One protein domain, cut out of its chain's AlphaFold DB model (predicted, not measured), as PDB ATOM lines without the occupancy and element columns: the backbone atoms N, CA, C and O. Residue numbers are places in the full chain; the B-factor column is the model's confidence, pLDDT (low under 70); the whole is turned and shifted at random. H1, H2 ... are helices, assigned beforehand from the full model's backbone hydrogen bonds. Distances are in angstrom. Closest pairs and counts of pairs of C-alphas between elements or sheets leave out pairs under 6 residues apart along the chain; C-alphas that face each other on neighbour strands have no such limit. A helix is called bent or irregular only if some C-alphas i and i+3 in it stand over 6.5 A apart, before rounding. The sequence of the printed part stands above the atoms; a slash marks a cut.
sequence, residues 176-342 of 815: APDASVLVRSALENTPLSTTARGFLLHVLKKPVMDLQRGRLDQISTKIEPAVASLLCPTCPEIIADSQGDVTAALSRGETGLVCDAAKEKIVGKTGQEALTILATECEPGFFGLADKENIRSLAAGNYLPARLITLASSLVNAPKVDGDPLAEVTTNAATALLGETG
ATOM      1  N   ALA A 176      63.745  18.543 101.532       80.19
ATOM      2  CA  ALA A 176      64.224  17.236 101.961       80.19
ATOM      3  C   ALA A 176      65.660  17.363 102.503       80.19
ATOM      4  O   ALA A 176      66.511  17.906 101.795       80.19
ATOM      5  N   PRO A 177      65.950  16.875 103.726       75.06
ATOM      6  CA  PRO A 177      67.273  17.011 104.342       75.06
ATOM      7  C   PRO A 177      68.377  16.309 103.539       75.06
ATOM      8  O   PRO A 177      69.526  16.736 103.598       75.06
ATOM      9  N   ASP A 178      68.022  15.298 102.737       81.12
ATOM     10  CA  ASP A 178      68.902  14.696 101.736       81.12
ATOM     11  C   ASP A 178      68.106  14.197 100.515       81.12
ATOM     12  O   ASP A 178      67.863  13.006 100.314       81.12
ATOM     13  N   ALA A 179      67.664  15.136  99.678       82.19
ATOM     14  CA  ALA A 179      67.019  14.818  98.402       82.19
ATOM     15  C   ALA A 179      67.882  13.914  97.495       82.19
ATOM     16  O   ALA A 179      67.347  13.171  96.668       82.19
ATOM     17  N   SER A 180      69.211  13.966  97.645       82.44
ATOM     18  CA  SER A 180      70.144  13.222  96.800       82.44
ATOM     19  C   SER A 180      70.093  11.718  97.067       82.44
ATOM     20  O   SER A 180      70.170  10.939  96.117       82.44
ATOM     21  N   VAL A 181      69.874  11.311  98.323       85.69
ATOM     22  CA  VAL A 181      69.662   9.904  98.693       85.69
ATOM     23  C   VAL A 181      68.410   9.359  98.020       85.69
ATOM     24  O   VAL A 181      68.472   8.302  97.401       85.69
ATOM     25  N   LEU A 182      67.300  10.105  98.029       89.06
ATOM     26  CA  LEU A 182      66.060   9.667  97.382       89.06
ATOM     27  C   LEU A 182      66.229   9.484  95.863       89.06
ATOM     28  O   LEU A 182      65.785   8.477  95.311       89.06
ATOM     29  N   VAL A 183      66.893  10.432  95.192       90.00
ATOM     30  CA  VAL A 183      67.173  10.349  93.748       90.00
ATOM     31  C   VAL A 183      68.132   9.201  93.434       90.00
ATOM     32  O   VAL A 183      67.861   8.424  92.521       90.00
ATOM     33  N   ARG A 184      69.224   9.048  94.194       89.62
ATOM     34  CA  ARG A 184      70.198   7.963  94.000       89.62
ATOM     35  C   ARG A 184      69.537   6.604  94.179       89.62
ATOM     36  O   ARG A 184      69.615   5.772  93.280       89.62
ATOM     37  N   SER A 185      68.812   6.421  95.279       89.50
ATOM     38  CA  SER A 185      68.105   5.177  95.554       89.50
ATOM     39  C   SER A 185      67.082   4.859  94.474       89.50
ATOM     40  O   SER A 185      66.982   3.703  94.105       89.50
ATOM     41  N   ALA A 186      66.378   5.837  93.894       91.38
ATOM     42  CA  ALA A 186      65.432   5.591  92.800       91.38
ATOM     43  C   ALA A 186      66.075   5.077  91.492       91.38
ATOM     44  O   ALA A 186      65.401   4.420  90.686       91.38
ATOM     45  N   LEU A 187      67.359   5.373  91.277       90.38
ATOM     46  CA  LEU A 187      68.117   4.989  90.082       90.38
ATOM     47  C   LEU A 187      68.864   3.654  90.238       90.38
ATOM     48  O   LEU A 187      69.312   3.086  89.244       90.38
ATOM     49  N   GLU A 188      68.976   3.125  91.457       90.00
ATOM     50  CA  GLU A 188      69.591   1.823  91.731       90.00
ATOM     51  C   GLU A 188      68.704   0.643  91.277       90.00
ATOM     52  O   GLU A 188      67.541   0.806  90.896       90.00
ATOM     53  N   ASN A 189      69.249  -0.577  91.327       87.56
ATOM     54  CA  ASN A 189      68.526  -1.820  91.037       87.56
ATOM     55  C   ASN A 189      68.240  -2.597  92.336       87.56
ATOM     56  O   ASN A 189      68.819  -3.655  92.579       87.56
ATOM     57  N   THR A 190      67.402  -2.035  93.212       86.06
ATOM     58  CA  THR A 190      67.029  -2.638  94.502       86.06
ATOM     59  C   THR A 190      65.510  -2.584  94.691       86.06
ATOM     60  O   THR A 190      64.863  -1.691  94.161       86.06
ATOM     61  N   PRO A 191      64.877  -3.463  95.485       78.19
ATOM     62  CA  PRO A 191      63.428  -3.371  95.736       78.19
ATOM     63  C   PRO A 191      62.978  -2.008  96.307       78.19
ATOM     64  O   PRO A 191      61.852  -1.546  96.102       78.19
ATOM     65  N   LEU A 192      63.878  -1.336  97.028       80.56
ATOM     66  CA  LEU A 192      63.658   0.004  97.559       80.56
ATOM     67  C   LEU A 192      63.737   1.075  96.455       80.56
ATOM     68  O   LEU A 192      63.024   2.077  96.531       80.56
ATOM     69  N   SER A 193      64.515   0.833  95.392       87.00
ATOM     70  CA  SER A 193      64.611   1.727  94.237       87.00
ATOM     71  C   SER A 193      63.304   1.842  93.477       87.00
ATOM     72  O   SER A 193      62.896   2.957  93.158       87.00
ATOM     73  N   THR A 194      62.582   0.736  93.269       86.25
ATOM     74  CA  THR A 194      61.255   0.759  92.636       86.25
ATOM     75  C   THR A 194      60.295   1.669  93.404       86.25
ATOM     76  O   THR A 194      59.523   2.430  92.823       86.25
ATOM     77  N   THR A 195      60.392   1.647  94.730       85.75
ATOM     78  CA  THR A 195      59.544   2.432  95.631       85.75
ATOM     79  C   THR A 195      59.879   3.921  95.559       85.75
ATOM     80  O   THR A 195      59.002   4.748  95.299       85.75
ATOM     81  N   ALA A 196      61.161   4.267  95.707       89.62
ATOM     82  CA  ALA A 196      61.645   5.639  95.569       89.62
ATOM     83  C   ALA A 196      61.334   6.213  94.174       89.62
ATOM     84  O   ALA A 196      60.867   7.346  94.048       89.62
ATOM     85  N   ARG A 197      61.510   5.406  93.122       91.88
ATOM     86  CA  ARG A 197      61.201   5.760  91.732       91.88
ATOM     87  C   ARG A 197      59.720   6.033  91.530       91.88
ATOM     88  O   ARG A 197      59.376   7.056  90.950       91.88
ATOM     89  N   GLY A 198      58.847   5.162  92.031       88.94
ATOM     90  CA  GLY A 198      57.401   5.362  91.974       88.94
ATOM     91  C   GLY A 198      56.962   6.674  92.618       88.94
ATOM     92  O   GLY A 198      56.210   7.442  92.021       88.94
ATOM     93  N   PHE A 199      57.499   6.980  93.798       90.94
ATOM     94  CA  PHE A 199      57.220   8.243  94.473       90.94
ATOM     95  C   PHE A 199      57.720   9.461  93.692       90.94
ATOM     96  O   PHE A 199      56.962  10.410  93.498       90.94
ATOM     97  N   LEU A 200      58.956   9.435  93.182       91.44
ATOM     98  CA  LEU A 200      59.473  10.539  92.373       91.44
ATOM     99  C   LEU A 200      58.656  10.733  91.091       91.44
ATOM    100  O   LEU A 200      58.335  11.864  90.749       91.44
ATOM    101  N   LEU A 201      58.245   9.659  90.413       89.56
ATOM    102  CA  LEU A 201      57.366   9.756  89.243       89.56
ATOM    103  C   LEU A 201      56.023  10.418  89.587       89.56
ATOM    104  O   LEU A 201      55.532  11.233  88.808       89.56
ATOM    105  N   HIS A 202      55.449  10.116  90.756       88.00
ATOM    106  CA  HIS A 202      54.232  10.771  91.240       88.00
ATOM    107  C   HIS A 202      54.455  12.271  91.493       88.00
ATOM    108  O   HIS A 202      53.694  13.100  90.996       88.00
ATOM    109  N   VAL A 203      55.525  12.628  92.207       89.88
ATOM    110  CA  VAL A 203      55.865  14.018  92.551       89.88
ATOM    111  C   VAL A 203      56.169  14.859  91.305       89.88
ATOM    112  O   VAL A 203      55.711  15.994  91.183       89.88
ATOM    113  N   LEU A 204      56.901  14.300  90.339       90.31
ATOM    114  CA  LEU A 204      57.281  15.002  89.109       90.31
ATOM    115  C   LEU A 204      56.136  15.079  88.088       90.31
ATOM    116  O   LEU A 204      56.219  15.863  87.144       90.31
ATOM    117  N   LYS A 205      55.041  14.334  88.289       88.56
ATOM    118  CA  LYS A 205      53.901  14.269  87.365       88.56
ATOM    119  C   LYS A 205      53.308  15.621  87.012       88.56
ATOM    120  O   LYS A 205      53.133  15.931  85.836       88.56
ATOM    121  N   LYS A 206      52.987  16.425  88.020       86.56
ATOM    122  CA  LYS A 206      52.391  17.746  87.810       86.56
ATOM    123  C   LYS A 206      53.386  18.724  87.157       86.56
ATOM    124  O   LYS A 206      53.024  19.257  86.114       86.56
ATOM    125  N   PRO A 207      54.629  18.893  87.658       86.00
ATOM    126  CA  PRO A 207      55.632  19.737  87.006       86.00
ATOM    127  C   PRO A 207      55.920  19.359  85.547       86.00
ATOM    128  O   PRO A 207      55.994  20.241  84.699       86.00
ATOM    129  N   VAL A 208      56.054  18.064  85.231       85.12
ATOM    130  CA  VAL A 208      56.289  17.602  83.849       85.12
ATOM    131  C   VAL A 208      55.076  17.890  82.966       85.12
ATOM    132  O   VAL A 208      55.243  18.360  81.845       85.12
ATOM    133  N   MET A 209      53.852  17.692  83.467       81.69
ATOM    134  CA  MET A 209      52.644  18.057  82.721       81.69
ATOM    135  C   MET A 209      52.498  19.570  82.519       81.69
ATOM    136  O   MET A 209      52.073  20.005  81.452       81.69
ATOM    137  N   ASP A 210      52.820  20.386  83.523       80.25
ATOM    138  CA  ASP A 210      52.828  21.845  83.375       80.25
ATOM    139  C   ASP A 210      53.883  22.279  82.345       80.25
ATOM    140  O   ASP A 210      53.623  23.175  81.539       80.25
ATOM    141  N   LEU A 211      55.020  21.577  82.294       78.69
ATOM    142  CA  LEU A 211      56.083  21.808  81.319       78.69
ATOM    143  C   LEU A 211      55.633  21.461  79.897       78.69
ATOM    144  O   LEU A 211      55.806  22.264  78.985       78.69
ATOM    145  N   GLN A 212      55.001  20.300  79.721       75.88
ATOM    146  CA  GLN A 212      54.424  19.859  78.446       75.88
ATOM    147  C   GLN A 212      53.327  20.809  77.940       75.88
ATOM    148  O   GLN A 212      53.157  20.963  76.737       75.88
ATOM    149  N   ARG A 213      52.606  21.481  78.846       75.56
ATOM    150  CA  ARG A 213      51.601  22.507  78.514       75.56
ATOM    151  C   ARG A 213      52.197  23.901  78.279       75.56
ATOM    152  O   ARG A 213      51.440  24.860  78.181       75.56
ATOM    153  N   GLY A 214      53.524  24.047  78.252       65.69
ATOM    154  CA  GLY A 214      54.192  25.333  78.032       65.69
ATOM    155  C   GLY A 214      54.080  26.323  79.200       65.69
ATOM    156  O   GLY A 214      54.364  27.507  79.029       65.69
ATOM    157  N   ARG A 215      53.691  25.872  80.401       69.12
ATOM    158  CA  ARG A 215      53.477  26.722  81.590       69.12
ATOM    159  C   ARG A 215      54.782  26.929  82.366       69.12
ATOM    160  O   ARG A 215      54.891  26.586  83.542       69.12
ATOM    161  N   LEU A 216      55.807  27.447  81.685       62.59
ATOM    162  CA  LEU A 216      57.151  27.661  82.245       62.59
ATOM    163  C   LEU A 216      57.166  28.656  83.414       62.59
ATOM    164  O   LEU A 216      57.916  28.463  84.368       62.59
ATOM    165  N   ASP A 217      56.307  29.678  83.377       58.16
ATOM    166  CA  ASP A 217      56.084  30.628  84.476       58.16
ATOM    167  C   ASP A 217      55.668  29.908  85.761       58.16
ATOM    168  O   ASP A 217      56.087  30.241  86.869       58.16
ATOM    169  N   GLN A 218      54.855  28.872  85.596       67.38
ATOM    170  CA  GLN A 218      54.328  28.071  86.676       67.38
ATOM    171  C   GLN A 218      55.406  27.185  87.298       67.38
ATOM    172  O   GLN A 218      55.384  26.919  88.495       67.38
ATOM    173  N   ILE A 219      56.378  26.776  86.493       67.06
ATOM    174  CA  ILE A 219      57.523  25.985  86.924       67.06
ATOM    175  C   ILE A 219      58.535  26.866  87.647       67.06
ATOM    176  O   ILE A 219      59.008  26.493  88.712       67.06
ATOM    177  N   SER A 220      58.844  28.051  87.122       58.69
ATOM    178  CA  SER A 220      59.820  28.944  87.755       58.69
ATOM    179  C   SER A 220      59.301  29.570  89.052       58.69
ATOM    180  O   SER A 220      60.072  29.726  89.992       58.69
ATOM    181  N   THR A 221      58.004  29.893  89.132       54.75
ATOM    182  CA  THR A 221      57.425  30.595  90.296       54.75
ATOM    183  C   THR A 221      56.656  29.696  91.262       54.75
ATOM    184  O   THR A 221      56.427  30.092  92.403       54.75
ATOM    185  N   LYS A 222      56.225  28.500  90.830       62.62
ATOM    186  CA  LYS A 222      55.378  27.594  91.628       62.62
ATOM    187  C   LYS A 222      55.847  26.142  91.631       62.62
ATOM    188  O   LYS A 222      55.074  25.277  92.049       62.62
ATOM    189  N   ILE A 223      57.084  25.849  91.209       71.00
ATOM    190  CA  ILE A 223      57.704  24.585  91.618       71.00
ATOM    191  C   ILE A 223      57.674  24.564  93.144       71.00
ATOM    192  O   ILE A 223      58.192  25.463  93.809       71.00
ATOM    193  N   GLU A 224      57.024  23.547  93.696       75.88
ATOM    194  CA  GLU A 224      57.010  23.342  95.135       75.88
ATOM    195  C   GLU A 224      58.472  23.251  95.618       75.88
ATOM    196  O   GLU A 224      59.271  22.554  94.983       75.88
ATOM    197  N   PRO A 225      58.858  23.933  96.712       75.62
ATOM    198  CA  PRO A 225      60.238  23.936  97.213       75.62
ATOM    199  C   PRO A 225      60.822  22.527  97.386       75.62
ATOM    200  O   PRO A 225      62.010  22.295  97.156       75.62
ATOM    201  N   ALA A 226      59.957  21.569  97.715       75.19
ATOM    202  CA  ALA A 226      60.232  20.142  97.701       75.19
ATOM    203  C   ALA A 226      60.772  19.642  96.347       75.19
ATOM    204  O   ALA A 226      61.857  19.066  96.292       75.19
ATOM    205  N   VAL A 227      60.067  19.907  95.244       82.12
ATOM    206  CA  VAL A 227      60.491  19.533  93.885       82.12
ATOM    207  C   VAL A 227      61.770  20.269  93.490       82.12
ATOM    208  O   VAL A 227      62.683  19.646  92.954       82.12
ATOM    209  N   ALA A 228      61.899  21.557  93.817       79.88
ATOM    210  CA  ALA A 228      63.146  22.294  93.598       79.88
ATOM    211  C   ALA A 228      64.336  21.621  94.301       79.88
ATOM    212  O   ALA A 228      65.392  21.455  93.692       79.88
ATOM    213  N   SER A 229      64.150  21.180  95.551       78.88
ATOM    214  CA  SER A 229      65.187  20.478  96.314       78.88
ATOM    215  C   SER A 229      65.547  19.111  95.719       78.88
ATOM    216  O   SER A 229      66.705  18.708  95.793       78.88
ATOM    217  N   LEU A 230      64.603  18.427  95.060       81.69
ATOM    218  CA  LEU A 230      64.868  17.187  94.318       81.69
ATOM    219  C   LEU A 230      65.713  17.424  93.069       81.69
ATOM    220  O   LEU A 230      66.642  16.669  92.791       81.69
ATOM    221  N   LEU A 231      65.389  18.474  92.316       82.44
ATOM    222  CA  LEU A 231      66.098  18.821  91.084       82.44
ATOM    223  C   LEU A 231      67.481  19.407  91.366       82.44
ATOM    224  O   LEU A 231      68.398  19.282  90.551       82.44
ATOM    225  N   CYS A 232      67.627  20.052  92.519       75.44
ATOM    226  CA  CYS A 232      68.870  20.636  92.966       75.44
ATOM    227  C   CYS A 232      68.824  20.863  94.490       75.44
ATOM    228  O   CYS A 232      68.256  21.856  94.940       75.44
ATOM    229  N   PRO A 233      69.471  20.003  95.299       63.66
ATOM    230  CA  PRO A 233      69.411  20.053  96.770       63.66
ATOM    231  C   PRO A 233      69.851  21.385  97.399       63.66
ATOM    232  O   PRO A 233      69.460  21.717  98.516       63.66
ATOM    233  N   THR A 234      70.641  22.165  96.658       58.56
ATOM    234  CA  THR A 234      71.172  23.479  97.064       58.56
ATOM    235  C   THR A 234      70.450  24.659  96.409       58.56
ATOM    236  O   THR A 234      70.641  25.794  96.827       58.56
ATOM    237  N   CYS A 235      69.582  24.427  95.419       55.38
ATOM    238  CA  CYS A 235      68.904  25.501  94.698       55.38
ATOM    239  C   CYS A 235      67.697  26.149  95.394       55.38
ATOM    240  O   CYS A 235      67.355  27.240  94.956       55.38
ATOM    241  N   PRO A 236      67.027  25.601  96.431       51.78
ATOM    242  CA  PRO A 236      65.904  26.306  97.059       51.78
ATOM    243  C   PRO A 236      66.276  27.699  97.588       51.78
ATOM    244  O   PRO A 236      65.435  28.587  97.601       51.78
ATOM    245  N   GLU A 237      67.541  27.897  97.968       49.59
ATOM    246  CA  GLU A 237      68.093  29.193  98.389       49.59
ATOM    247  C   GLU A 237      68.444  30.100  97.195       49.59
ATOM    248  O   GLU A 237      68.451  31.314  97.325       49.59
ATOM    249  N   ILE A 238      68.675  29.513  96.018       43.72
ATOM    250  CA  ILE A 238      69.067  30.199  94.776       43.72
ATOM    251  C   ILE A 238      67.842  30.598  93.943       43.72
ATOM    252  O   ILE A 238      67.865  31.605  93.256       43.72
ATOM    253  N   ILE A 239      66.754  29.823  93.987       43.72
ATOM    254  CA  ILE A 239      65.523  30.073  93.213       43.72
ATOM    255  C   ILE A 239      64.741  31.273  93.773       43.72
ATOM    256  O   ILE A 239      63.950  31.880  93.055       43.72
ATOM    257  N   ALA A 240      64.974  31.629  95.041       43.03
ATOM    258  CA  ALA A 240      64.386  32.804  95.675       43.03
ATOM    259  C   ALA A 240      65.129  34.116  95.355       43.03
ATOM    260  O   ALA A 240      64.558  35.180  95.584       43.03
ATOM    261  N   ASP A 241      66.351  34.051  94.813       44.31
ATOM    262  CA  ASP A 241      67.223  35.211  94.604       44.31
ATOM    263  C   ASP A 241      67.795  35.275  93.174       44.31
ATOM    264  O   ASP A 241      67.719  34.344  92.375       44.31
ATOM    265  N   SER A 242      68.276  36.455  92.794       50.47
ATOM    266  CA  SER A 242      68.515  36.871  91.407       50.47
ATOM    267  C   SER A 242      69.613  36.085  90.649       50.47
ATOM    268  O   SER A 242      70.441  35.381  91.222       50.47
ATOM    269  N   GLN A 243      69.708  36.269  89.320       43.12
ATOM    270  CA  GLN A 243      70.769  35.677  88.474       43.12
ATOM    271  C   GLN A 243      72.207  36.032  88.914       43.12
ATOM    272  O   GLN A 243      73.138  35.265  88.643       43.12
ATOM    273  N   GLY A 244      72.403  37.166  89.600       43.56
ATOM    274  CA  GLY A 244      73.703  37.539  90.171       43.56
ATOM    275  C   GLY A 244      74.163  36.563  91.259       43.56
ATOM    276  O   GLY A 244      75.356  36.267  91.369       43.56
ATOM    277  N   ASP A 245      73.215  35.972  91.985       52.91
ATOM    278  CA  ASP A 245      73.480  35.106  93.129       52.91
ATOM    279  C   ASP A 245      73.831  33.677  92.719       52.91
ATOM    280  O   ASP A 245      74.627  33.039  93.398       52.91
ATOM    281  N   VAL A 246      73.374  33.200  91.555       45.47
ATOM    282  CA  VAL A 246      73.828  31.920  90.970       45.47
ATOM    283  C   VAL A 246      75.337  31.957  90.699       45.47
ATOM    284  O   VAL A 246      76.061  31.019  91.025       45.47
ATOM    285  N   THR A 247      75.834  33.065  90.141       46.16
ATOM    286  CA  THR A 247      77.265  33.253  89.842       46.16
ATOM    287  C   THR A 247      78.078  33.454  91.123       46.16
ATOM    288  O   THR A 247      79.181  32.916  91.264       46.16
ATOM    289  N   ALA A 248      77.519  34.173  92.100       53.03
ATOM    290  CA  ALA A 248      78.120  34.335  93.419       53.03
ATOM    291  C   ALA A 248      78.167  33.001  94.199       53.03
ATOM    292  O   ALA A 248      79.158  32.694  94.849       53.03
ATOM    293  N   ALA A 249      77.138  32.163  94.087       51.09
ATOM    294  CA  ALA A 249      77.073  30.854  94.728       51.09
ATOM    295  C   ALA A 249      77.997  29.831  94.045       51.09
ATOM    296  O   ALA A 249      78.659  29.044  94.726       51.09
ATOM    297  N   LEU A 250      78.107  29.874  92.709       50.12
ATOM    298  CA  LEU A 250      79.116  29.119  91.961       50.12
ATOM    299  C   LEU A 250      80.521  29.504  92.431       50.12
ATOM    300  O   LEU A 250      81.256  28.627  92.864       50.12
ATOM    301  N   SER A 251      80.859  30.797  92.447       52.47
ATOM    302  CA  SER A 251      82.183  31.299  92.864       52.47
ATOM    303  C   SER A 251      82.510  31.121  94.354       52.47
ATOM    304  O   SER A 251      83.680  31.197  94.724       52.47
ATOM    305  N   ARG A 252      81.526  30.840  95.216       59.53
ATOM    306  CA  ARG A 252      81.750  30.422  96.614       59.53
ATOM    307  C   ARG A 252      81.901  28.906  96.787       59.53
ATOM    308  O   ARG A 252      82.238  28.460  97.877       59.53
ATOM    309  N   GLY A 253      81.677  28.107  95.739       53.62
ATOM    310  CA  GLY A 253      81.727  26.639  95.818       53.62
ATOM    311  C   GLY A 253      80.590  26.022  96.650       53.62
ATOM    312  O   GLY A 253      80.664  24.861  97.047       53.62
ATOM    313  N   GLU A 254      79.532  26.791  96.926       50.59
ATOM    314  CA  GLU A 254      78.449  26.438  97.861       50.59
ATOM    315  C   GLU A 254      77.310  25.642  97.208       50.59
ATOM    316  O   GLU A 254      76.343  25.256  97.860       50.59
ATOM    317  N   THR A 255      77.411  25.361  95.911       51.44
ATOM    318  CA  THR A 255      76.317  24.770  95.142       51.44
ATOM    319  C   THR A 255      76.587  23.305  94.819       51.44
ATOM    320  O   THR A 255      77.685  22.918  94.431       51.44
ATOM    321  N   GLY A 256      75.541  22.482  94.861       46.62
ATOM    322  CA  GLY A 256      75.505  21.142  94.258       46.62
ATOM    323  C   GLY A 256      75.569  21.162  92.720       46.62
ATOM    324  O   GLY A 256      75.263  20.162  92.079       46.62
ATOM    325  N   LEU A 257      75.918  22.316  92.135       45.62
ATOM    326  CA  LEU A 257      76.261  22.528  90.728       45.62
ATOM    327  C   LEU A 257      77.751  22.274  90.466       45.62
ATOM    328  O   LEU A 257      78.151  22.162  89.311       45.62
ATOM    329  N   VAL A 258      78.563  22.194  91.522       56.88
ATOM    330  CA  VAL A 258      80.003  21.981  91.436       56.88
ATOM    331  C   VAL A 258      80.303  20.541  91.834       56.88
ATOM    332  O   VAL A 258      80.009  20.143  92.959       56.88
ATOM    333  N   CYS A 259      80.854  19.743  90.913       70.62
ATOM    334  CA  CYS A 259      81.353  18.415  91.269       70.62
ATOM    335  C   CYS A 259      82.408  18.530  92.370       70.62
ATOM    336  O   CYS A 259      83.123  19.532  92.446       70.62
ATOM    337  N   ASP A 260      82.553  17.487  93.186       72.62
ATOM    338  CA  ASP A 260      83.496  17.505  94.308       72.62
ATOM    339  C   ASP A 260      84.929  17.849  93.854       72.62
ATOM    340  O   ASP A 260      85.619  18.616  94.521       72.62
ATOM    341  N   ALA A 261      85.330  17.405  92.656       78.44
ATOM    342  CA  ALA A 261      86.623  17.721  92.043       78.44
ATOM    343  C   ALA A 261      86.827  19.217  91.708       78.44
ATOM    344  O   ALA A 261      87.956  19.711  91.709       78.44
ATOM    345  N   ALA A 262      85.749  19.955  91.439       78.50
ATOM    346  CA  ALA A 262      85.784  21.376  91.099       78.50
ATOM    347  C   ALA A 262      85.561  22.293  92.316       78.50
ATOM    348  O   ALA A 262      85.860  23.486  92.248       78.50
ATOM    349  N   LYS A 263      85.054  21.759  93.434       77.50
ATOM    350  CA  LYS A 263      84.502  22.540  94.552       77.50
ATOM    351  C   LYS A 263      85.501  23.506  95.173       77.50
ATOM    352  O   LYS A 263      85.213  24.691  95.296       77.50
ATOM    353  N   GLU A 264      86.698  23.024  95.479       82.00
ATOM    354  CA  GLU A 264      87.763  23.850  96.058       82.00
ATOM    355  C   GLU A 264      88.418  24.775  95.025       82.00
ATOM    356  O   GLU A 264      88.901  25.853  95.361       82.00
ATOM    357  N   LYS A 265      88.413  24.378  93.748       85.38
ATOM    358  CA  LYS A 265      89.099  25.100  92.667       85.38
ATOM    359  C   LYS A 265      88.346  26.353  92.226       85.38
ATOM    360  O   LYS A 265      88.967  27.292  91.728       85.38
ATOM    361  N   ILE A 266      87.026  26.369  92.410       77.62
ATOM    362  CA  ILE A 266      86.153  27.470  91.996       77.62
ATOM    363  C   ILE A 266      86.090  28.606  93.027       77.62
ATOM    364  O   ILE A 266      85.755  29.735  92.663       77.62
ATOM    365  N   VAL A 267      86.445  28.359  94.290       82.12
ATOM    366  CA  VAL A 267      86.338  29.374  95.347       82.12
ATOM    367  C   VAL A 267      87.155  30.625  94.995       82.12
ATOM    368  O   VAL A 267      88.365  30.561  94.776       82.12
ATOM    369  N   GLY A 268      86.484  31.779  94.929       79.56
ATOM    370  CA  GLY A 268      87.091  33.072  94.598       79.56
ATOM    371  C   GLY A 268      87.382  33.294  93.107       79.56
ATOM    372  O   GLY A 268      88.075  34.252  92.765       79.56
ATOM    373  N   LYS A 269      86.884  32.425  92.219       81.19
ATOM    374  CA  LYS A 269      87.025  32.554  90.761       81.19
ATOM    375  C   LYS A 269      85.887  33.363  90.149       81.19
ATOM    376  O   LYS A 269      84.758  33.336  90.631       81.19
ATOM    377  N   THR A 270      86.173  34.070  89.060       76.38
ATOM    378  CA  THR A 270      85.141  34.756  88.264       76.38
ATOM    379  C   THR A 270      84.192  33.738  87.616       76.38
ATOM    380  O   THR A 270      84.556  32.576  87.442       76.38
ATOM    381  N   GLY A 271      82.983  34.150  87.210       64.75
ATOM    382  CA  GLY A 271      82.002  33.236  86.600       64.75
ATOM    383  C   GLY A 271      82.553  32.446  85.401       64.75
ATOM    384  O   GLY A 271      82.323  31.245  85.286       64.75
ATOM    385  N   GLN A 272      83.371  33.082  84.558       57.97
ATOM    386  CA  GLN A 272      84.005  32.449  83.396       57.97
ATOM    387  C   GLN A 272      85.067  31.400  83.789       57.97
ATOM    388  O   GLN A 272      85.159  30.329  83.182       57.97
ATOM    389  N   GLU A 273      85.879  31.700  84.806       70.81
ATOM    390  CA  GLU A 273      86.892  30.783  85.341       70.81
ATOM    391  C   GLU A 273      86.231  29.599  86.048       70.81
ATOM    392  O   GLU A 273      86.628  28.458  85.824       70.81
ATOM    393  N   ALA A 274      85.174  29.855  86.824       71.19
ATOM    394  CA  ALA A 274      84.363  28.831  87.469       71.19
ATOM    395  C   ALA A 274      83.783  27.847  86.442       71.19
ATOM    396  O   ALA A 274      83.951  26.639  86.579       71.19
ATOM    397  N   LEU A 275      83.181  28.357  85.362       57.84
ATOM    398  CA  LEU A 275      82.653  27.543  84.260       57.84
ATOM    399  C   LEU A 275      83.740  26.720  83.559       57.84
ATOM    400  O   LEU A 275      83.508  25.572  83.183       57.84
ATOM    401  N   THR A 276      84.936  27.288  83.397       69.56
ATOM    402  CA  THR A 276      86.071  26.581  82.793       69.56
ATOM    403  C   THR A 276      86.527  25.426  83.680       69.56
ATOM    404  O   THR A 276      86.732  24.329  83.169       69.56
ATOM    405  N   ILE A 277      86.617  25.657  84.992       75.50
ATOM    406  CA  ILE A 277      86.998  24.654  85.990       75.50
ATOM    407  C   ILE A 277      85.955  23.537  86.059       75.50
ATOM    408  O   ILE A 277      86.327  22.370  86.022       75.50
ATOM    409  N   LEU A 278      84.657  23.865  86.073       65.19
ATOM    410  CA  LEU A 278      83.588  22.859  86.002       65.19
ATOM    411  C   LEU A 278      83.753  21.951  84.786       65.19
ATOM    412  O   LEU A 278      83.696  20.732  84.902       65.19
ATOM    413  N   ALA A 279      83.999  22.544  83.622       63.28
ATOM    414  CA  ALA A 279      84.086  21.792  82.383       63.28
ATOM    415  C   ALA A 279      85.393  20.998  82.211       63.28
ATOM    416  O   ALA A 279      85.504  20.209  81.274       63.28
ATOM    417  N   THR A 280      86.406  21.237  83.049       77.00
ATOM    418  CA  THR A 280      87.663  20.471  83.046       77.00
ATOM    419  C   THR A 280      87.743  19.441  84.160       77.00
ATOM    420  O   THR A 280      88.394  18.419  83.980       77.00
ATOM    421  N   GLU A 281      87.128  19.717  85.307       81.31
ATOM    422  CA  GLU A 281      87.290  18.921  86.528       81.31
ATOM    423  C   GLU A 281      86.125  17.960  86.771       81.31
ATOM    424  O   GLU A 281      86.291  16.971  87.481       81.31
ATOM    425  N   CYS A 282      84.946  18.220  86.200       73.81
ATOM    426  CA  CYS A 282      83.808  17.317  86.332       73.81
ATOM    427  C   CYS A 282      83.849  16.221  85.262       73.81
ATOM    428  O   CYS A 282      84.112  16.491  84.090       73.81
ATOM    429  N   GLU A 283      83.579  14.973  85.664       62.97
ATOM    430  CA  GLU A 283      83.580  13.831  84.745       62.97
ATOM    431  C   GLU A 283      82.544  14.003  83.615       62.97
ATOM    432  O   GLU A 283      81.437  14.498  83.862       62.97
ATOM    433  N   PRO A 284      82.850  13.558  82.380       45.84
ATOM    434  CA  PRO A 284      81.872  13.499  81.298       45.84
ATOM    435  C   PRO A 284      80.644  12.690  81.731       45.84
ATOM    436  O   PRO A 284      80.754  11.517  82.080       45.84
ATOM    437  N   GLY A 285      79.466  13.317  81.722       47.38
ATOM    438  CA  GLY A 285      78.228  12.698  82.205       47.38
ATOM    439  C   GLY A 285      77.837  13.078  83.633       47.38
ATOM    440  O   GLY A 285      76.717  12.760  84.040       47.38
ATOM    441  N   PHE A 286      78.665  13.839  84.360       47.34
ATOM    442  CA  PHE A 286      78.235  14.523  85.576       47.34
ATOM    443  C   PHE A 286      77.058  15.450  85.222       47.34
ATOM    444  O   PHE A 286      77.216  16.502  84.606       47.34
ATOM    445  N   PHE A 287      75.848  14.982  85.551       51.31
ATOM    446  CA  PHE A 287      74.550  15.615  85.291       51.31
ATOM    447  C   PHE A 287      74.050  15.694  83.836       51.31
ATOM    448  O   PHE A 287      73.111  16.444  83.571       51.31
ATOM    449  N   GLY A 288      74.591  14.894  82.910       41.00
ATOM    450  CA  GLY A 288      74.076  14.811  81.531       41.00
ATOM    451  C   GLY A 288      74.386  16.022  80.637       41.00
ATOM    452  O   GLY A 288      73.842  16.127  79.542       41.00
ATOM    453  N   LEU A 289      75.271  16.921  81.078       42.88
ATOM    454  CA  LEU A 289      75.790  18.039  80.287       42.88
ATOM    455  C   LEU A 289      77.101  17.587  79.643       42.88
ATOM    456  O   LEU A 289      78.164  17.661  80.248       42.88
ATOM    457  N   ALA A 290      77.008  17.000  78.452       34.47
ATOM    458  CA  ALA A 290      78.120  16.273  77.840       34.47
ATOM    459  C   ALA A 290      79.196  17.158  77.174       34.47
ATOM    460  O   ALA A 290      80.206  16.612  76.733       34.47
ATOM    461  N   ASP A 291      79.050  18.491  77.108       43.88
ATOM    462  CA  ASP A 291      80.093  19.358  76.534       43.88
ATOM    463  C   ASP A 291      80.230  20.755  77.190       43.88
ATOM    464  O   ASP A 291      79.375  21.226  77.946       43.88
ATOM    465  N   LYS A 292      81.346  21.423  76.857       40.41
ATOM    466  CA  LYS A 292      81.723  22.792  77.263       40.41
ATOM    467  C   LYS A 292      80.778  23.894  76.754       40.41
ATOM    468  O   LYS A 292      80.789  24.989  77.317       40.41
ATOM    469  N   GLU A 293      80.004  23.645  75.702       41.75
ATOM    470  CA  GLU A 293      79.078  24.602  75.082       41.75
ATOM    471  C   GLU A 293      77.689  24.574  75.745       41.75
ATOM    472  O   GLU A 293      77.099  25.626  75.987       41.75
ATOM    473  N   ASN A 294      77.223  23.399  76.165       40.53
ATOM    474  CA  ASN A 294      75.940  23.146  76.819       40.53
ATOM    475  C   ASN A 294      75.849  23.784  78.211       40.53
ATOM    476  O   ASN A 294      74.778  24.203  78.643       40.53
ATOM    477  N   ILE A 295      76.976  23.922  78.914       42.25
ATOM    478  CA  ILE A 295      77.017  24.630  80.204       42.25
ATOM    479  C   ILE A 295      76.850  26.151  79.997       42.25
ATOM    480  O   ILE A 295      76.264  26.823  80.844       42.25
ATOM    481  N   ARG A 296      77.302  26.711  78.861       42.47
ATOM    482  CA  ARG A 296      77.172  28.152  78.562       42.47
ATOM    483  C   ARG A 296      75.755  28.557  78.141       42.47
ATOM    484  O   ARG A 296      75.395  29.716  78.324       42.47
ATOM    485  N   SER A 297      74.954  27.634  77.600       41.81
ATOM    486  CA  SER A 297      73.585  27.897  77.120       41.81
ATOM    487  C   SER A 297      72.496  27.787  78.195       41.81
ATOM    488  O   SER A 297      71.388  28.303  78.024       41.81
ATOM    489  N   LEU A 298      72.812  27.188  79.344       42.78
ATOM    490  CA  LEU A 298      71.922  27.065  80.499       42.78
ATOM    491  C   LEU A 298      71.945  28.329  81.375       42.78
ATOM    492  O   LEU A 298      72.286  28.289  82.555       42.78
ATOM    493  N   ALA A 299      71.548  29.473  80.814       46.84
ATOM    494  CA  ALA A 299      71.173  30.624  81.635       46.84
ATOM    495  C   ALA A 299      69.929  30.276  82.489       46.84
ATOM    496  O   ALA A 299      69.047  29.529  82.053       46.84
ATOM    497  N   ALA A 300      69.871  30.816  83.712       47.22
ATOM    498  CA  ALA A 300      69.087  30.358  84.872       47.22
ATOM    499  C   ALA A 300      67.601  29.977  84.653       47.22
ATOM    500  O   ALA A 300      67.061  29.195  85.432       47.22
ATOM    501  N   GLY A 301      66.938  30.469  83.600       50.44
ATOM    502  CA  GLY A 301      65.539  30.138  83.298       50.44
ATOM    503  C   GLY A 301      65.307  28.703  82.803       50.44
ATOM    504  O   GLY A 301      64.233  28.149  83.020       50.44
ATOM    505  N   ASN A 302      66.311  28.073  82.185       57.25
ATOM    506  CA  ASN A 302      66.152  26.759  81.541       57.25
ATOM    507  C   ASN A 302      66.705  25.591  82.371       57.25
ATOM    508  O   ASN A 302      66.497  24.430  82.019       57.25
ATOM    509  N   TYR A 303      67.371  25.881  83.491       67.12
ATOM    510  CA  TYR A 303      68.020  24.863  84.314       67.12
ATOM    511  C   TYR A 303      67.024  23.911  84.982       67.12
ATOM    512  O   TYR A 303      67.157  22.696  84.865       67.12
ATOM    513  N   LEU A 304      66.000  24.452  85.652       73.81
ATOM    514  CA  LEU A 304      64.971  23.647  86.319       73.81
ATOM    515  C   LEU A 304      64.173  22.779  85.328       73.81
ATOM    516  O   LEU A 304      64.073  21.579  85.578       73.81
ATOM    517  N   PRO A 305      63.665  23.311  84.194       73.94
ATOM    518  CA  PRO A 305      63.042  22.495  83.152       73.94
ATOM    519  C   PRO A 305      63.950  21.384  82.616       73.94
ATOM    520  O   PRO A 305      63.517  20.237  82.520       73.94
ATOM    521  N   ALA A 306      65.216  21.694  82.314       71.62
ATOM    522  CA  ALA A 306      66.168  20.699  81.828       71.62
ATOM    523  C   ALA A 306      66.403  19.601  82.876       71.62
ATOM    524  O   ALA A 306      66.262  18.422  82.569       71.62
ATOM    525  N   ARG A 307      66.655  19.973  84.139       78.94
ATOM    526  CA  ARG A 307      66.807  19.031  85.260       78.94
ATOM    527  C   ARG A 307      65.581  18.162  85.468       78.94
ATOM    528  O   ARG A 307      65.724  16.965  85.705       78.94
ATOM    529  N   LEU A 308      64.395  18.757  85.387       84.12
ATOM    530  CA  LEU A 308      63.125  18.063  85.535       84.12
ATOM    531  C   LEU A 308      62.971  16.976  84.470       84.12
ATOM    532  O   LEU A 308      62.659  15.835  84.805       84.12
ATOM    533  N   ILE A 309      63.265  17.307  83.212       79.25
ATOM    534  CA  ILE A 309      63.222  16.347  82.108       79.25
ATOM    535  C   ILE A 309      64.308  15.282  82.250       79.25
ATOM    536  O   ILE A 309      64.013  14.098  82.098       79.25
ATOM    537  N   THR A 310      65.549  15.662  82.560       79.31
ATOM    538  CA  THR A 310      66.654  14.710  82.726       79.31
ATOM    539  C   THR A 310      66.375  13.732  83.862       79.31
ATOM    540  O   THR A 310      66.593  12.531  83.697       79.31
ATOM    541  N   LEU A 311      65.859  14.210  84.999       86.31
ATOM    542  CA  LEU A 311      65.474  13.351  86.115       86.31
ATOM    543  C   LEU A 311      64.311  12.435  85.721       86.31
ATOM    544  O   LEU A 311      64.404  11.231  85.935       86.31
ATOM    545  N   ALA A 312      63.257  12.967  85.093       84.94
ATOM    546  CA  ALA A 312      62.135  12.160  84.616       84.94
ATOM    547  C   ALA A 312      62.598  11.061  83.641       84.94
ATOM    548  O   ALA A 312      62.269   9.894  83.836       84.94
ATOM    549  N   SER A 313      63.426  11.404  82.650       81.56
ATOM    550  CA  SER A 313      64.038  10.455  81.706       81.56
ATOM    551  C   SER A 313      64.893   9.404  82.422       81.56
ATOM    552  O   SER A 313      64.740   8.210  82.164       81.56
ATOM    553  N   SER A 314      65.730   9.810  83.381       84.94
ATOM    554  CA  SER A 314      66.560   8.885  84.165       84.94
ATOM    555  C   SER A 314      65.709   7.905  84.973       84.94
ATOM    556  O   SER A 314      66.007   6.715  85.003       84.94
ATOM    557  N   LEU A 315      64.611   8.373  85.576       86.88
ATOM    558  CA  LEU A 315      63.674   7.523  86.313       86.88
ATOM    559  C   LEU A 315      62.937   6.546  85.392       86.88
ATOM    560  O   LEU A 315      62.711   5.402  85.778       86.88
ATOM    561  N   VAL A 316      62.586   6.965  84.173       84.62
ATOM    562  CA  VAL A 316      61.941   6.094  83.176       84.62
ATOM    563  C   VAL A 316      62.897   5.016  82.660       84.62
ATOM    564  O   VAL A 316      62.473   3.883  82.428       84.62
ATOM    565  N   ASN A 317      64.173   5.356  82.483       83.50
ATOM    566  CA  ASN A 317      65.185   4.466  81.909       83.50
ATOM    567  C   ASN A 317      65.943   3.632  82.951       83.50
ATOM    568  O   ASN A 317      66.735   2.767  82.577       83.50
ATOM    569  N   ALA A 318      65.724   3.875  84.242       87.12
ATOM    570  CA  ALA A 318      66.394   3.132  85.297       87.12
ATOM    571  C   ALA A 318      66.038   1.626  85.237       87.12
ATOM    572  O   ALA A 318      64.901   1.264  84.904       87.12
ATOM    573  N   PRO A 319      66.991   0.728  85.558       88.31
ATOM    574  CA  PRO A 319      66.816  -0.715  85.410       88.31
ATOM    575  C   PRO A 319      65.598  -1.214  86.190       88.31
ATOM    576  O   PRO A 319      65.286  -0.712  87.274       88.31
ATOM    577  N   LYS A 320      64.876  -2.179  85.615       87.31
ATOM    578  CA  LYS A 320      63.756  -2.841  86.289       87.31
ATOM    579  C   LYS A 320      64.300  -3.889  87.254       87.31
ATOM    580  O   LYS A 320      65.229  -4.612  86.910       87.31
ATOM    581  N   VAL A 321      63.682  -3.981  88.426       88.06
ATOM    582  CA  VAL A 321      63.940  -5.065  89.373       88.06
ATOM    583  C   VAL A 321      63.072  -6.251  88.957       88.06
ATOM    584  O   VAL A 321      61.843  -6.186  89.049       88.06
ATOM    585  N   ASP A 322      63.694  -7.316  88.457       85.75
ATOM    586  CA  ASP A 322      62.970  -8.509  88.015       85.75
ATOM    587  C   ASP A 322      62.170  -9.131  89.168       85.75
ATOM    588  O   ASP A 322      62.679  -9.336  90.270       85.75
ATOM    589  N   GLY A 323      60.894  -9.432  88.907       83.88
ATOM    590  CA  GLY A 323      59.986 -10.024  89.894       83.88
ATOM    591  C   GLY A 323      59.421  -9.049  90.932       83.88
ATOM    592  O   GLY A 323      58.681  -9.484  91.813       83.88
ATOM    593  N   ASP A 324      59.722  -7.749  90.845       82.69
ATOM    594  CA  ASP A 324      59.105  -6.740  91.707       82.69
ATOM    595  C   ASP A 324      57.704  -6.351  91.181       82.69
ATOM    596  O   ASP A 324      57.598  -5.792  90.085       82.69
ATOM    597  N   PRO A 325      56.616  -6.576  91.943       76.94
ATOM    598  CA  PRO A 325      55.263  -6.204  91.526       76.94
ATOM    599  C   PRO A 325      55.070  -4.692  91.311       76.94
ATOM    600  O   PRO A 325      54.212  -4.289  90.527       76.94
ATOM    601  N   LEU A 326      55.879  -3.824  91.939       79.62
ATOM    602  CA  LEU A 326      55.847  -2.386  91.653       79.62
ATOM    603  C   LEU A 326      56.565  -2.022  90.347       79.62
ATOM    604  O   LEU A 326      56.348  -0.920  89.839       79.62
ATOM    605  N   ALA A 327      57.407  -2.890  89.775       83.44
ATOM    606  CA  ALA A 327      58.161  -2.557  88.565       83.44
ATOM    607  C   ALA A 327      57.228  -2.291  87.372       83.44
ATOM    608  O   ALA A 327      57.480  -1.389  86.572       83.44
ATOM    609  N   GLU A 328      56.121  -3.026  87.267       83.69
ATOM    610  CA  GLU A 328      55.122  -2.811  86.218       83.69
ATOM    611  C   GLU A 328      54.343  -1.508  86.437       83.69
ATOM    612  O   GLU A 328      54.249  -0.680  85.530       83.69
ATOM    613  N   VAL A 329      53.867  -1.263  87.662       82.00
ATOM    614  CA  VAL A 329      53.120  -0.041  88.010       82.00
ATOM    615  C   VAL A 329      53.974   1.212  87.801       82.00
ATOM    616  O   VAL A 329      53.513   2.193  87.219       82.00
ATOM    617  N   THR A 330      55.241   1.174  88.216       82.38
ATOM    618  CA  THR A 330      56.193   2.274  88.001       82.38
ATOM    619  C   THR A 330      56.542   2.459  86.530       82.38
ATOM    620  O   THR A 330      56.623   3.597  86.079       82.38
ATOM    621  N   THR A 331      56.664   1.377  85.752       81.75
ATOM    622  CA  THR A 331      56.829   1.459  84.289       81.75
ATOM    623  C   THR A 331      55.629   2.147  83.638       81.75
ATOM    624  O   THR A 331      55.804   3.007  82.774       81.75
ATOM    625  N   ASN A 332      54.409   1.810  84.059       82.88
ATOM    626  CA  ASN A 332      53.189   2.410  83.523       82.88
ATOM    627  C   ASN A 332      53.087   3.892  83.905       82.88
ATOM    628  O   ASN A 332      52.791   4.725  83.052       82.88
ATOM    629  N   ALA A 333      53.416   4.243  85.151       80.00
ATOM    630  CA  ALA A 333      53.482   5.633  85.601       80.00
ATOM    631  C   ALA A 333      54.556   6.440  84.848       80.00
ATOM    632  O   ALA A 333      54.293   7.564  84.433       80.00
ATOM    633  N   ALA A 334      55.733   5.855  84.617       81.50
ATOM    634  CA  ALA A 334      56.812   6.438  83.823       81.50
ATOM    635  C   ALA A 334      56.391   6.676  82.365       81.50
ATOM    636  O   ALA A 334      56.637   7.743  81.805       81.50
ATOM    637  N   THR A 335      55.702   5.704  81.768       79.88
ATOM    638  CA  THR A 335      55.176   5.810  80.401       79.88
ATOM    639  C   THR A 335      54.091   6.886  80.316       79.88
ATOM    640  O   THR A 335      54.108   7.704  79.405       79.88
ATOM    641  N   ALA A 336      53.196   6.963  81.305       80.94
ATOM    642  CA  ALA A 336      52.173   8.003  81.383       80.94
ATOM    643  C   ALA A 336      52.755   9.409  81.628       80.94
ATOM    644  O   ALA A 336      52.165  10.393  81.189       80.94
ATOM    645  N   LEU A 337      53.892   9.512  82.326       77.31
ATOM    646  CA  LEU A 337      54.575  10.776  82.615       77.31
ATOM    647  C   LEU A 337      55.171  11.414  81.353       77.31
ATOM    648  O   LEU A 337      55.041  12.618  81.149       77.31
ATOM    649  N   LEU A 338      55.833  10.611  80.518       70.38
ATOM    650  CA  LEU A 338      56.453  11.089  79.279       70.38
ATOM    651  C   LEU A 338      55.505  11.036  78.066       70.38
ATOM    652  O   LEU A 338      55.789  11.681  77.060       70.38
ATOM    653  N   GLY A 339      54.367  10.342  78.191       65.88
ATOM    654  CA  GLY A 339      53.348  10.191  77.152       65.88
ATOM    655  C   GLY A 339      53.754   9.246  76.012       65.88
ATOM    656  O   GLY A 339      54.923   8.913  75.835       65.88
ATOM    657  N   GLU A 340      52.775   8.853  75.185       51.56
ATOM    658  CA  GLU A 340      53.001   8.310  73.825       51.56
ATOM    659  C   GLU A 340      53.548   9.380  72.855       51.56
ATOM    660  O   GLU A 340      53.911   9.098  71.715       51.56
ATOM    661  N   THR A 341      53.618  10.630  73.309       46.25
ATOM    662  CA  THR A 341      54.167  11.776  72.595       46.25
ATOM    663  C   THR A 341      55.687  11.661  72.553       46.25
ATOM    664  O   THR A 341      56.371  12.162  73.441       46.25
ATOM    665  N   GLY A 342      56.223  10.986  71.535       50.16
ATOM    666  CA  GLY A 342      57.655  10.732  71.313       50.16
ATOM    667  C   GLY A 342      58.573  11.957  71.162       50.16
ATOM    668  O   GLY A 342      59.627  11.837  70.553       50.16
TER     669      GLY A 342
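What this domain is: This is residues 176 to 342 of the 815 residues of the protein "Energy transducer TonB" of Myxococcales bacterium (UniProt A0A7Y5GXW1). Two unequal helical lobes lie one beyond the other along the longest axis, joined by residues 232 to 242 and 298 to 302. In the larger lobe H2, H9 and H10 make a loose up-and-down bundle, with H1 packed across H2 and the short H3 and H4 packed on H9; in the smaller lobe the hairpin of H6 and H7 packs with H5, and the very short H8 lies near H7. The printed part has 167 residues with ten named helices, H1 to H10 in order along the chain, and no named strand, and its class is all helix. By its radius of gyration of the C-alphas, 16.7 A, the whole is compact, yet its outline is elongated, spanning 51 by 32 by 31 A.

Where its parts are: Start at Ala 176 and find C-alpha 179 at (67.019, 14.818, 98.402), where H1, residues 179 to 187, begins; it runs 12.9 A. H2, residues 191 to 212, is the longest helix by residues and runs 30.3 A, with a kink of 45 degrees near residue 206; it is only just irregular, C-alphas 203 and 206 being 7.0 A apart. Read on to H3, residues 216 to 222, and H4, residues 225 to 231. Next come H5, residues 243 to 251, and H6, residues 260 to 266, which is irregular, with C-alphas 261 and 264 at 7.4 A. H7, residues 271 to 281, runs 15.3 A, and H8 is residues 294 to 297. Find C-alpha 303 at (68.020, 24.863, 84.314); from there H9 runs 20.7 A to residue 317. H10, residues 325 to 338, runs 21.2 A and ends with C-alpha 338 at (56.453, 11.089, 79.279).

How they stand to each other: Look first at the bundle of H2, H9 and H10, up and down, each helix running against the one before it in the chain. H2 and H9 touch, with C-alphas of Arg 197 and Leu 315 closest at 6.2 A, at a steep tilt of 43 degrees, opposite ways. H9 and H10 form a helical hairpin; H9 touches H10 with residues 312 to 316 alone, and the closest C-alphas, of Val 316 and Ala 334, are 5.2 A apart. H2 and H10 touch at a shallow tilt of 17 degrees, the same way, with C-alphas of Gly 198 and Thr 330 closest at 5.2 A. H9 is the hub, touching H1, H2, H3, H4 and H10. H4 touches it with C-alphas of Leu 231 and Arg 307 closest at 5.9 A, and H3 with those of Ser 220 and Leu 304 at 7.5 A. H1 and H9 only just touch, only at their ends, with 3 pairs of C-alphas within 8 A; the closest are those of Leu 187 and Leu 315, 6.4 A apart. Then turn to the hairpin of H6 and H7, whose closest C-alphas, of Ile 266 and Ala 274, are 5.1 A apart. H5 touches H7, with C-alphas of Thr 247 and Gly 271 closest at 5.7 A. H7 and H8 only just touch, with 3 pairs within 8 A; C-alphas of Leu 275 and Ile 295 are closest at 7.5 A. H5 and H9 are apart, as are H7 and H9. In H1, H3, H4, H7 and H9 every O i to N i+4 pair is within hydrogen-bond range; H2 has 15 of 18, H5 4 of 5, H10 9 of 10 and H6 1 of 3, with 2 of 4 O i to N i+3 pairs in H6, while H8 is too short for an O i to N i+4 pair.

The domain as a whole: The two C-alphas farthest apart are those of Thr 270 and Gly 323, at 51.4 A. The printed part has no cut. The links H4 to H5, 11 residues, and H7 to H8, 12 residues, are long. The mean pLDDT of the printed part is 70.2, and 66 residues are under 70, among them residues 233 to 258 and 283 to 303.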